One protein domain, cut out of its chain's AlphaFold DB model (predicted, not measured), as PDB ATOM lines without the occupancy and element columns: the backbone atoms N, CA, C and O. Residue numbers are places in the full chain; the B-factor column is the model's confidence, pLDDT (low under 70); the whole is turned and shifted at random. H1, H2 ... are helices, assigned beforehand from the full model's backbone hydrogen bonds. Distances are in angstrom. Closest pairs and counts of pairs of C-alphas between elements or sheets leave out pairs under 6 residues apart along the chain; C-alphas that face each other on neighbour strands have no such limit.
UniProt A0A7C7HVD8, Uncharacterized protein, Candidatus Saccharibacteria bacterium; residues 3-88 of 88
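What this domain is: This is residues 3 to 88 of the 88 residues of an uncharacterized protein of Candidatus Saccharibacteria bacterium (UniProt A0A7C7HVD8). Three long helices make a flat, open triangle: H1 and H2 meet near their ends as a wide V, and H4 folds back from the far end of H2 toward H1 without reaching it. The short helix H3 sits at the turn between H2 and H4, and the middle of the figure is empty. The printed part has 86 residues with four named helices, H1 to H4 in chain order, and no named strand; the class is all helix. The whole is extended, with a radius of gyration of the C-alphas of 19.7 A and spans of 55 by 40 by 13 A.

Where its parts are: Find C-alpha 3 at (109.325, 112.191, 117.822); from there H1, the longest helix, runs through residues 3 to 32 over 43.9 A. H2, residues 34 to 58, starts at C-alpha 34, (109.950, 85.915, 80.731), and covers 35.4 A. Next come H3, residues 60 to 64, 6.2 A long, and H4, residues 66 to 86, which runs 30.6 A to C-alpha 86 at (104.536, 91.836, 108.304).

How they stand to each other: Start at H1, which is close to but not clearly touching H2: their closest C-alphas, of Phe 30 and Phe 37, are 6.6 A apart. Their lines are about perpendicular, at 77 degrees. At the other end of H2, its residues 56 to 57 alone touch H3, only at the corner and only just, with 3 pairs of C-alphas within 8 A; the closest are those of Ile 56 and Leu 62, 5.5 A apart. H3 and H4 are close but not clearly touching, with the closest C-alphas, of Leu 62 and Leu 68, at 6.3 A. H2 and H4 are also close but not clearly touching, with the closest C-alphas, of Ile 56 and Ile 69, at 7.8 A. They run opposite ways at a steep tilt of 39 degrees. H1 is apart from H3 and H4. In H1, H2, H3 and H4 every O i to N i+4 pair is within hydrogen-bond range.

The domain as a whole: Look to Ile 3 and Asp 64 for the two C-alphas farthest apart, 56.7 A. The printed part has no cut, and its three links are tight. Residues 3 to 28 and 73 to 88, among others, stand free. The mean pLDDT of the printed part is 81.8; it is under 70 at residues 3 to 6, 8, 15, 23 to 28 and 87 to 88.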
ATOM      1  N   ILE A   3     108.150 112.964 118.269       64.19
ATOM      2  CA  ILE A   3     109.325 112.191 117.822       64.19
ATOM      3  C   ILE A   3     108.903 110.888 117.117       64.19
ATOM      4  O   ILE A   3     109.419 110.569 116.053       64.19
ATOM      5  N   LEU A   4     107.871 110.205 117.631       60.53
ATOM      6  CA  LEU A   4     107.330 108.967 117.044       60.53
ATOM      7  C   LEU A   4     106.715 109.171 115.647       60.53
ATOM      8  O   LEU A   4     106.821 108.292 114.799       60.53
ATOM      9  N   LYS A   5     106.118 110.343 115.374       64.06
ATOM     10  CA  LYS A   5     105.591 110.684 114.039       64.06
ATOM     11  C   LYS A   5     106.697 110.943 113.013       64.06
ATOM     12  O   LYS A   5     106.520 110.629 111.845       64.06
ATOM     13  N   LYS A   6     107.832 111.500 113.446       65.06
ATOM     14  CA  LYS A   6     108.962 111.796 112.557       65.06
ATOM     15  C   LYS A   6     109.685 110.511 112.149       65.06
ATOM     16  O   LYS A   6     109.938 110.309 110.972       65.06
ATOM     17  N   VAL A   7     109.903 109.605 113.108       71.38
ATOM     18  CA  VAL A   7     110.476 108.272 112.853       71.38
ATOM     19  C   VAL A   7     109.570 107.441 111.939       71.38
ATOM     20  O   VAL A   7     110.068 106.814 111.010       71.38
ATOM     21  N   SER A   8     108.244 107.478 112.128       66.44
ATOM     22  CA  SER A   8     107.326 106.739 111.250       66.44
ATOM     23  C   SER A   8     107.221 107.324 109.839       66.44
ATOM     24  O   SER A   8     107.009 106.570 108.893       66.44
ATOM     25  N   GLN A   9     107.401 108.638 109.661       70.56
ATOM     26  CA  GLN A   9     107.480 109.248 108.330       70.56
ATOM     27  C   GLN A   9     108.767 108.863 107.600       70.56
ATOM     28  O   GLN A   9     108.692 108.455 106.447       70.56
ATOM     29  N   THR A  10     109.919 108.907 108.272       72.44
ATOM     30  CA  THR A  10     111.194 108.491 107.667       72.44
ATOM     31  C   THR A  10     111.207 106.994 107.345       72.44
ATOM     32  O   THR A  10     111.705 106.602 106.293       72.44
ATOM     33  N   ALA A  11     110.593 106.158 108.190       72.12
ATOM     34  CA  ALA A  11     110.395 104.736 107.901       72.12
ATOM     35  C   ALA A  11     109.496 104.521 106.668       72.12
ATOM     36  O   ALA A  11     109.867 103.773 105.771       72.12
ATOM     37  N   LYS A  12     108.374 105.247 106.562       74.25
ATOM     38  CA  LYS A  12     107.477 105.179 105.393       74.25
ATOM     39  C   LYS A  12     108.121 105.679 104.099       74.25
ATOM     40  O   LYS A  12     107.814 105.169 103.024       74.25
ATOM     41  N   GLU A  13     108.983 106.686 104.172       74.31
ATOM     42  CA  GLU A  13     109.733 107.187 103.013       74.31
ATOM     43  C   GLU A  13     110.805 106.186 102.563       74.31
ATOM     44  O   GLU A  13     110.944 105.943 101.363       74.31
ATOM     45  N   ALA A  14     111.498 105.545 103.508       73.88
ATOM     46  CA  ALA A  14     112.443 104.468 103.219       73.88
ATOM     47  C   ALA A  14     111.745 103.235 102.616       73.88
ATOM     48  O   ALA A  14     112.221 102.694 101.617       73.88
ATOM     49  N   GLU A  15     110.591 102.835 103.156       69.88
ATOM     50  CA  GLU A  15     109.759 101.758 102.603       69.88
ATOM     51  C   GLU A  15     109.306 102.065 101.175       69.88
ATOM     52  O   GLU A  15     109.429 101.214 100.296       69.88
ATOM     53  N   ARG A  16     108.837 103.291 100.908       73.88
ATOM     54  CA  ARG A  16     108.424 103.710  99.558       73.88
ATOM     55  C   ARG A  16     109.579 103.690  98.565       73.88
ATOM     56  O   ARG A  16     109.441 103.096  97.500       73.88
ATOM     57  N   ALA A  17     110.723 104.271  98.923       73.81
ATOM     58  CA  ALA A  17     111.901 104.288  98.056       73.81
ATOM     59  C   ALA A  17     112.443 102.873  97.782       73.81
ATOM     60  O   ALA A  17     112.941 102.591  96.688       73.81
ATOM     61  N   MET A  18     112.336 101.972  98.763       74.25
ATOM     62  CA  MET A  18     112.712 100.571  98.600       74.25
ATOM     63  C   MET A  18     111.717  99.823  97.706       74.25
ATOM     64  O   MET A  18     112.146  99.146  96.769       74.25
ATOM     65  N   ASN A  19     110.409 100.005  97.914       73.25
ATOM     66  CA  ASN A  19     109.376  99.404  97.070       73.25
ATOM     67  C   ASN A  19     109.488  99.854  95.613       73.25
ATOM     68  O   ASN A  19     109.468  99.007  94.726       73.25
ATOM     69  N   GLU A  20     109.690 101.144  95.347       75.38
ATOM     70  CA  GLU A  20     109.856 101.652  93.978       75.38
ATOM     71  C   GLU A  20     111.083 101.047  93.277       75.38
ATOM     72  O   GLU A  20     111.028 100.685  92.097       75.38
ATOM     73  N   ARG A  21     112.199 100.877  93.999       70.75
ATOM     74  CA  ARG A  21     113.412 100.244  93.450       70.75
ATOM     75  C   ARG A  21     113.216  98.759  93.170       70.75
ATOM     76  O   ARG A  21     113.680  98.285  92.126       70.75
ATOM     77  N   ILE A  22     112.538  98.047  94.073       71.81
ATOM     78  CA  ILE A  22     112.206  96.626  93.919       71.81
ATOM     79  C   ILE A  22     111.248  96.443  92.744       71.81
ATOM     80  O   ILE A  22     111.485  95.590  91.893       71.81
ATOM     81  N   GLU A  23     110.204  97.263  92.644       68.25
ATOM     82  CA  GLU A  23     109.190  97.145  91.598       68.25
ATOM     83  C   GLU A  23     109.784  97.400  90.206       68.25
ATOM     84  O   GLU A  23     109.539  96.632  89.270       68.25
ATOM     85  N   LYS A  24     110.654  98.411  90.084       68.31
ATOM     86  CA  LYS A  24     111.349  98.726  88.829       68.31
ATOM     87  C   LYS A  24     112.288  97.595  88.385       68.31
ATOM     88  O   LYS A  24     112.306  97.242  87.205       68.31
ATOM     89  N   HIS A  25     113.021  96.978  89.317       66.81
ATOM     90  CA  HIS A  25     113.865  95.816  89.009       66.81
ATOM     91  C   HIS A  25     113.039  94.572  88.678       66.81
ATOM     92  O   HIS A  25     113.367  93.864  87.725       66.81
ATOM     93  N   ARG A  26     111.943  94.327  89.404       65.12
ATOM     94  CA  ARG A  26     111.082  93.160  89.184       65.12
ATOM     95  C   ARG A  26     110.452  93.183  87.795       65.12
ATOM     96  O   ARG A  26     110.491  92.160  87.120       65.12
ATOM     97  N   ARG A  27     109.943  94.339  87.343       64.88
ATOM     98  CA  ARG A  27     109.406  94.505  85.978       64.88
ATOM     99  C   ARG A  27     110.483  94.303  84.912       64.88
ATOM    100  O   ARG A  27     110.276  93.535  83.983       64.88
ATOM    101  N   THR A  28     111.666  94.889  85.110       66.94
ATOM    102  CA  THR A  28     112.776  94.786  84.147       66.94
ATOM    103  C   THR A  28     113.236  93.339  83.932       66.94
ATOM    104  O   THR A  28     113.525  92.947  82.806       66.94
ATOM    105  N   VAL A  29     113.305  92.520  84.988       70.75
ATOM    106  CA  VAL A  29     113.723  91.109  84.872       70.75
ATOM    107  C   VAL A  29     112.633  90.253  84.223       70.75
ATOM    108  O   VAL A  29     112.946  89.415  83.378       70.75
ATOM    109  N   PHE A  30     111.366  90.490  84.570       73.69
ATOM    110  CA  PHE A  30     110.226  89.767  83.998       73.69
ATOM    111  C   PHE A  30     110.056  90.033  82.501       73.69
ATOM    112  O   PHE A  30     109.809  89.105  81.737       73.69
ATOM    113  N   GLU A  31     110.208  91.290  82.080       80.19
ATOM    114  CA  GLU A  31     110.080  91.695  80.675       80.19
ATOM    115  C   GLU A  31     111.285  91.249  79.841       80.19
ATOM    116  O   GLU A  31     111.137  90.898  78.672       80.19
ATOM    117  N   ARG A  32     112.483  91.220  80.437       84.75
ATOM    118  CA  ARG A  32     113.714  90.843  79.733       84.75
ATOM    119  C   ARG A  32     113.908  89.330  79.614       84.75
ATOM    120  O   ARG A  32     114.476  88.883  78.622       84.75
ATOM    121  N   TYR A  33     113.452  88.550  80.597       88.69
ATOM    122  CA  TYR A  33     113.629  87.091  80.637       88.69
ATOM    123  C   TYR A  33     112.355  86.333  81.056       88.69
ATOM    124  O   TYR A  33     112.393  85.535  82.001       88.69
ATOM    125  N   PRO A  34     111.224  86.521  80.352       86.69
ATOM    126  CA  PRO A  34     109.950  85.915  80.731       86.69
ATOM    127  C   PRO A  34     110.018  84.383  80.749       86.69
ATOM    128  O   PRO A  34     109.534  83.756  81.686       86.69
ATOM    129  N   LEU A  35     110.691  83.772  79.767       92.75
ATOM    130  CA  LEU A  35     110.823  82.315  79.676       92.75
ATOM    131  C   LEU A  35     111.591  81.721  80.859       92.75
ATOM    132  O   LEU A  35     111.132  80.748  81.446       92.75
ATOM    133  N   LEU A  36     112.730  82.314  81.237       91.31
ATOM    134  CA  LEU A  36     113.512  81.844  82.385       91.31
ATOM    135  C   LEU A  36     112.725  81.993  83.682       91.31
ATOM    136  O   LEU A  36     112.773  81.103  84.524       91.31
ATOM    137  N   PHE A  37     111.980  83.091  83.832       87.94
ATOM    138  CA  PHE A  37     111.148  83.300  85.008       87.94
ATOM    139  C   PHE A  37     110.031  82.255  85.101       87.94
ATOM    140  O   PHE A  37     109.881  81.613  86.138       87.94
ATOM    141  N   THR A  38     109.278  82.034  84.020       91.44
ATOM    142  CA  THR A  38     108.238  80.997  83.980       91.44
ATOM    143  C   THR A  38     108.830  79.621  84.252       91.44
ATOM    144  O   THR A  38     108.289  78.882  85.069       91.44
ATOM    145  N   PHE A  39     109.969  79.296  83.637       95.12
ATOM    146  CA  PHE A  39     110.638  78.017  83.850       95.12
ATOM    147  C   PHE A  39     111.080  77.845  85.303       95.12
ATOM    148  O   PHE A  39     110.864  76.789  85.882       95.12
ATOM    149  N   LEU A  40     111.631  78.893  85.918       95.06
ATOM    150  CA  LEU A  40     112.034  78.885  87.321       95.06
ATOM    151  C   LEU A  40     110.836  78.695  88.257       95.06
ATOM    152  O   LEU A  40     110.927  77.919  89.203       95.06
ATOM    153  N   VAL A  41     109.714  79.368  87.993       93.50
ATOM    154  CA  VAL A  41     108.488  79.211  88.788       93.50
ATOM    155  C   VAL A  41     107.921  77.803  88.642       93.50
ATOM    156  O   VAL A  41     107.620  77.166  89.648       93.50
ATOM    157  N   SER A  42     107.806  77.296  87.415       95.81
ATOM    158  CA  SER A  42     107.324  75.938  87.157       95.81
ATOM    159  C   SER A  42     108.242  74.892  87.785       95.81
ATOM    160  O   SER A  42     107.763  74.008  88.487       95.81
ATOM    161  N   PHE A  43     109.556  75.023  87.596       96.94
ATOM    162  CA  PHE A  43     110.547  74.143  88.203       96.94
ATOM    163  C   PHE A  43     110.482  74.198  89.727       96.94
ATOM    164  O   PHE A  43     110.426  73.155  90.362       96.94
ATOM    165  N   GLY A  44     110.430  75.392  90.321       95.88
ATOM    166  CA  GLY A  44     110.332  75.565  91.768       95.88
ATOM    167  C   GLY A  44     109.061  74.945  92.345       95.88
ATOM    168  O   GLY A  44     109.124  74.263  93.368       95.88
ATOM    169  N   ALA A  45     107.922  75.113  91.667       95.75
ATOM    170  CA  ALA A  45     106.670  74.476  92.061       95.75
ATOM    171  C   ALA A  45     106.793  72.947  92.020       95.75
ATOM    172  O   ALA A  45     106.538  72.280  93.020       95.75
ATOM    173  N   VAL A  46     107.250  72.396  90.894       97.25
ATOM    174  CA  VAL A  46     107.418  70.950  90.697       97.25
ATOM    175  C   VAL A  46     108.428  70.361  91.688       97.25
ATOM    176  O   VAL A  46     108.146  69.348  92.322       97.25
ATOM    177  N   ALA A  47     109.571  71.018  91.887       96.88
ATOM    178  CA  ALA A  47     110.593  70.612  92.845       96.88
ATOM    179  C   ALA A  47     110.068  70.632  94.285       96.88
ATOM    180  O   ALA A  47     110.389  69.736  95.059       96.88
ATOM    181  N   THR A  48     109.228  71.609  94.639       93.56
ATOM    182  CA  THR A  48     108.581  71.647  95.957       93.56
ATOM    183  C   THR A  48     107.611  70.482  96.117       93.56
ATOM    184  O   THR A  48     107.655  69.818  97.145       93.56
ATOM    185  N   PHE A  49     106.781  70.184  95.110       93.12
ATOM    186  CA  PHE A  49     105.859  69.043  95.164       93.12
ATOM    187  C   PHE A  49     106.598  67.712  95.341       93.12
ATOM    188  O   PHE A  49     106.302  66.976  96.282       93.12
ATOM    189  N   TYR A  50     107.580  67.425  94.483       95.00
ATOM    190  CA  TYR A  50     108.344  66.178  94.572       95.00
ATOM    191  C   TYR A  50     109.216  66.112  95.824       95.00
ATOM    192  O   TYR A  50     109.274  65.072  96.468       95.00
ATOM    193  N   GLY A  51     109.851  67.220  96.212       92.19
ATOM    194  CA  GLY A  51     110.639  67.285  97.440       92.19
ATOM    195  C   GLY A  51     109.784  67.050  98.683       92.19
ATOM    196  O   GLY A  51     110.202  66.329  99.583       92.19
ATOM    197  N   LEU A  52     108.564  67.595  98.722       90.44
ATOM    198  CA  LEU A  52     107.637  67.343  99.823       90.44
ATOM    199  C   LEU A  52     107.216  65.870  99.865       90.44
ATOM    200  O   LEU A  52     107.199  65.283 100.942       90.44
ATOM    201  N   GLN A  53     106.912  65.272  98.709       89.06
ATOM    202  CA  GLN A  53     106.566  63.854  98.611       89.06
ATOM    203  C   GLN A  53     107.711  62.964  99.111       89.06
ATOM    204  O   GLN A  53     107.473  62.074  99.921       89.06
ATOM    205  N   GLU A  54     108.947  63.251  98.700       91.44
ATOM    206  CA  GLU A  54     110.135  62.510  99.133       91.44
ATOM    207  C   GLU A  54     110.359  62.622 100.647       91.44
ATOM    208  O   GLU A  54     110.617  61.623 101.316       91.44
ATOM    209  N   ILE A  55     110.204  63.826 101.214       89.19
ATOM    210  CA  ILE A  55     110.314  64.052 102.662       89.19
ATOM    211  C   ILE A  55     109.235  63.271 103.417       89.19
ATOM    212  O   ILE A  55     109.530  62.654 104.438       89.19
ATOM    213  N   ILE A  56     107.995  63.284 102.923       87.31
ATOM    214  CA  ILE A  56     106.880  62.551 103.534       87.31
ATOM    215  C   ILE A  56     107.147  61.042 103.503       87.31
ATOM    216  O   ILE A  56     106.915  60.371 104.502       87.31
ATOM    217  N   SER A  57     107.644  60.519 102.381       85.44
ATOM    218  CA  SER A  57     107.927  59.090 102.218       85.44
ATOM    219  C   SER A  57     109.183  58.623 102.956       85.44
ATOM    220  O   SER A  57     109.262  57.453 103.310       85.44
ATOM    221  N   SER A  58     110.149  59.511 103.203       86.94
ATOM    222  CA  SER A  58     111.396  59.180 103.910       86.94
ATOM    223  C   SER A  58     111.268  59.219 105.435       86.94
ATOM    224  O   SER A  58     112.142  58.715 106.138       86.94
ATOM    225  N   VAL A  59     110.226  59.866 105.966       85.81
ATOM    226  CA  VAL A  59     110.008  60.010 107.408       85.81
ATOM    227  C   VAL A  59     108.828  59.135 107.815       85.81
ATOM    228  O   VAL A  59     107.675  59.536 107.656       85.81
ATOM    229  N   ASP A  60     109.115  57.975 108.407       80.88
ATOM    230  CA  ASP A  60     108.111  56.973 108.813       80.88
ATOM    231  C   ASP A  60     106.955  57.573 109.639       80.88
ATOM    232  O   ASP A  60     105.786  57.263 109.431       80.88
ATOM    233  N   ILE A  61     107.260  58.538 110.516       78.50
ATOM    234  CA  ILE A  61     106.272  59.225 111.367       78.50
ATOM    235  C   ILE A  61     105.246  60.021 110.539       78.50
ATOM    236  O   ILE A  61     104.081  60.127 110.925       78.50
ATOM    237  N   LEU A  62     105.668  60.615 109.418       78.25
ATOM    238  CA  LEU A  62     104.777  61.356 108.521       78.25
ATOM    239  C   LEU A  62     103.971  60.404 107.632       78.25
ATOM    240  O   LEU A  62     102.817  60.711 107.331       78.25
ATOM    241  N   ALA A  63     104.555  59.265 107.251       72.81
ATOM    242  CA  ALA A  63     103.881  58.234 106.469       72.81
ATOM    243  C   ALA A  63     102.736  57.564 107.254       72.81
ATOM    244  O   ALA A  63     101.641  57.397 106.714       72.81
ATOM    245  N   ASP A  64     102.950  57.264 108.539       82.62
ATOM    246  CA  ASP A  64     101.967  56.578 109.392       82.62
ATOM    247  C   ASP A  64     100.856  57.501 109.931       82.62
ATOM    248  O   ASP A  64      99.766  57.048 110.304       82.62
ATOM    249  N   HIS A  65     101.099  58.815 109.972       85.62
ATOM    250  CA  HIS A  65     100.170  59.797 110.537       85.62
ATOM    251  C   HIS A  65      99.899  60.968 109.578       85.62
ATOM    252  O   HIS A  65     100.418  62.072 109.768       85.62
ATOM    253  N   PRO A  66      98.995  60.797 108.592       83.00
ATOM    254  CA  PRO A  66      98.683  61.833 107.600       83.00
ATOM    255  C   PRO A  66      98.107  63.126 108.206       83.00
ATOM    256  O   PRO A  66      98.175  64.197 107.601       83.00
ATOM    257  N   THR A  67      97.579  63.070 109.430       88.31
ATOM    258  CA  THR A  67      97.144  64.252 110.190       88.31
ATOM    259  C   THR A  67      98.301  65.195 110.538       88.31
ATOM    260  O   THR A  67      98.090  66.408 110.601       88.31
ATOM    261  N   LEU A  68      99.525  64.683 110.706       87.81
ATOM    262  CA  LEU A  68     100.713  65.509 110.942       87.81
ATOM    263  C   LEU A  68     101.074  66.330 109.706       87.81
ATOM    264  O   LEU A  68     101.389  67.509 109.841       87.81
ATOM    265  N   ILE A  69     100.950  65.748 108.508       88.00
ATOM    266  CA  ILE A  69     101.176  66.449 107.234       88.00
ATOM    267  C   ILE A  69     100.199  67.622 107.101       88.00
ATOM    268  O   ILE A  69     100.600  68.734 106.751       88.00
ATOM    269  N   LEU A  70      98.924  67.403 107.443       89.44
ATOM    270  CA  LEU A  70      97.909  68.456 107.446       89.44
ATOM    271  C   LEU A  70      98.288  69.599 108.401       89.44
ATOM    272  O   LEU A  70      98.209  70.771 108.029       89.44
ATOM    273  N   PHE A  71      98.739  69.271 109.613       92.50
ATOM    274  CA  PHE A  71      99.149  70.271 110.597       92.50
ATOM    275  C   PHE A  71     100.389  71.054 110.144       92.50
ATOM    276  O   PHE A  71     100.458  72.269 110.323       92.50
ATOM    277  N   LEU A  72     101.341  70.378 109.497       90.00
ATOM    278  CA  LEU A  72     102.539  70.982 108.915       90.00
ATOM    279  C   LEU A  72     102.179  71.959 107.786       90.00
ATOM    280  O   LEU A  72     102.697  73.079 107.744       90.00
ATOM    281  N   GLY A  73     101.235  71.574 106.922       89.00
ATOM    282  CA  GLY A  73     100.691  72.436 105.875       89.00
ATOM    283  C   GLY A  73     100.010  73.682 106.442       89.00
ATOM    284  O   GLY A  73     100.344  74.797 106.042       89.00
ATOM    285  N   ILE A  74      99.119  73.520 107.426       94.50
ATOM    286  CA  ILE A  74      98.424  74.641 108.083       94.50
ATOM    287  C   ILE A  74      99.414  75.552 108.813       94.50
ATOM    288  O   ILE A  74      99.321  76.772 108.695       94.50
ATOM    289  N   SER A  75     100.383  74.981 109.531       93.62
ATOM    290  CA  SER A  75     101.433  75.729 110.230       93.62
ATOM    291  C   SER A  75     102.266  76.558 109.250       93.62
ATOM    292  O   SER A  75     102.476  77.754 109.463       93.62
ATOM    293  N   THR A  76     102.654  75.965 108.117       90.75
ATOM    294  CA  THR A  76     103.370  76.662 107.039       90.75
ATOM    295  C   THR A  76     102.523  77.787 106.447       90.75
ATOM    296  O   THR A  76     103.021  78.897 106.255       90.75
ATOM    297  N   LEU A  77     101.235  77.551 106.195       90.19
ATOM    298  CA  LEU A  77     100.319  78.567 105.667       90.19
ATOM    299  C   LEU A  77     100.109  79.721 106.655       90.19
ATOM    300  O   LEU A  77     100.100  80.889 106.276       90.19
ATOM    301  N   TRP A  78      99.986  79.398 107.939       94.44
ATOM    302  CA  TRP A  78      99.858  80.385 109.002       94.44
ATOM    303  C   TRP A  78     101.129  81.221 109.133       94.44
ATOM    304  O   TRP A  78     101.055  82.447 109.222       94.44
ATOM    305  N   PHE A  79     102.299  80.583 109.074       92.88
ATOM    306  CA  PHE A  79     103.585  81.267 109.159       92.88
ATOM    307  C   PHE A  79     103.841  82.159 107.942       92.88
ATOM    308  O   PHE A  79     104.200  83.326 108.089       92.88
ATOM    309  N   THR A  80     103.608  81.638 106.737       89.81
ATOM    310  CA  THR A  80     103.760  82.405 105.492       89.81
ATOM    311  C   THR A  80     102.748  83.550 105.412       89.81
ATOM    312  O   THR A  80     103.128  84.660 105.047       89.81
ATOM    313  N   GLY A  81     101.501  83.336 105.844       87.19
ATOM    314  CA  GLY A  81     100.479  84.381 105.952       87.19
ATOM    315  C   GLY A  81     100.852  85.476 106.955       87.19
ATOM    316  O   GLY A  81     100.788  86.658 106.625       87.19
ATOM    317  N   LYS A  82     101.344  85.101 108.143       89.81
ATOM    318  CA  LYS A  82     101.890  86.034 109.148       89.81
ATOM    319  C   LYS A  82     103.081  86.833 108.619       89.81
ATOM    320  O   LYS A  82     103.228  88.013 108.935       89.81
ATOM    321  N   LEU A  83     103.949  86.195 107.838       85.31
ATOM    322  CA  LEU A  83     105.089  86.856 107.212       85.31
ATOM    323  C   LEU A  83     104.620  87.875 106.165       85.31
ATOM    324  O   LEU A  83     105.156  88.979 106.107       85.31
ATOM    325  N   TYR A  84     103.574  87.538 105.409       79.06
ATOM    326  CA  TYR A  84     102.920  88.448 104.471       79.06
ATOM    327  C   TYR A  84     102.265  89.646 105.170       79.06
ATOM    328  O   TYR A  84     102.390  90.768 104.688       79.06
ATOM    329  N   GLU A  85     101.624  89.440 106.325       76.62
ATOM    330  CA  GLU A  85     101.082  90.532 107.150       76.62
ATOM    331  C   GLU A  85     102.172  91.487 107.651       76.62
ATOM    332  O   GLU A  85     101.910  92.675 107.787       76.62
ATOM    333  N   LYS A  86     103.390  90.994 107.912       71.75
ATOM    334  CA  LYS A  86     104.536  91.836 108.304       71.75
ATOM    335  C   LYS A  86     105.166  92.614 107.149       71.75
ATOM    336  O   LYS A  86     105.915  93.552 107.402       71.75
ATOM    337  N   LEU A  87     104.926  92.185 105.912       60.50
ATOM    338  CA  LEU A  87     105.446  92.801 104.689       60.50
ATOM    339  C   LEU A  87     104.484  93.838 104.085       60.50
ATOM    340  O   LEU A  87     104.836  94.477 103.093       60.50
ATOM    341  N   LYS A  88     103.287  93.993 104.661       51.81
ATOM    342  CA  LYS A  88     102.274  94.982 104.282       51.81
ATOM    343  C   LYS A  88     102.222  96.120 105.298       51.81
ATOM    344  O   LYS A  88     101.981  97.263 104.851       51.81
TER     345      LYS A  88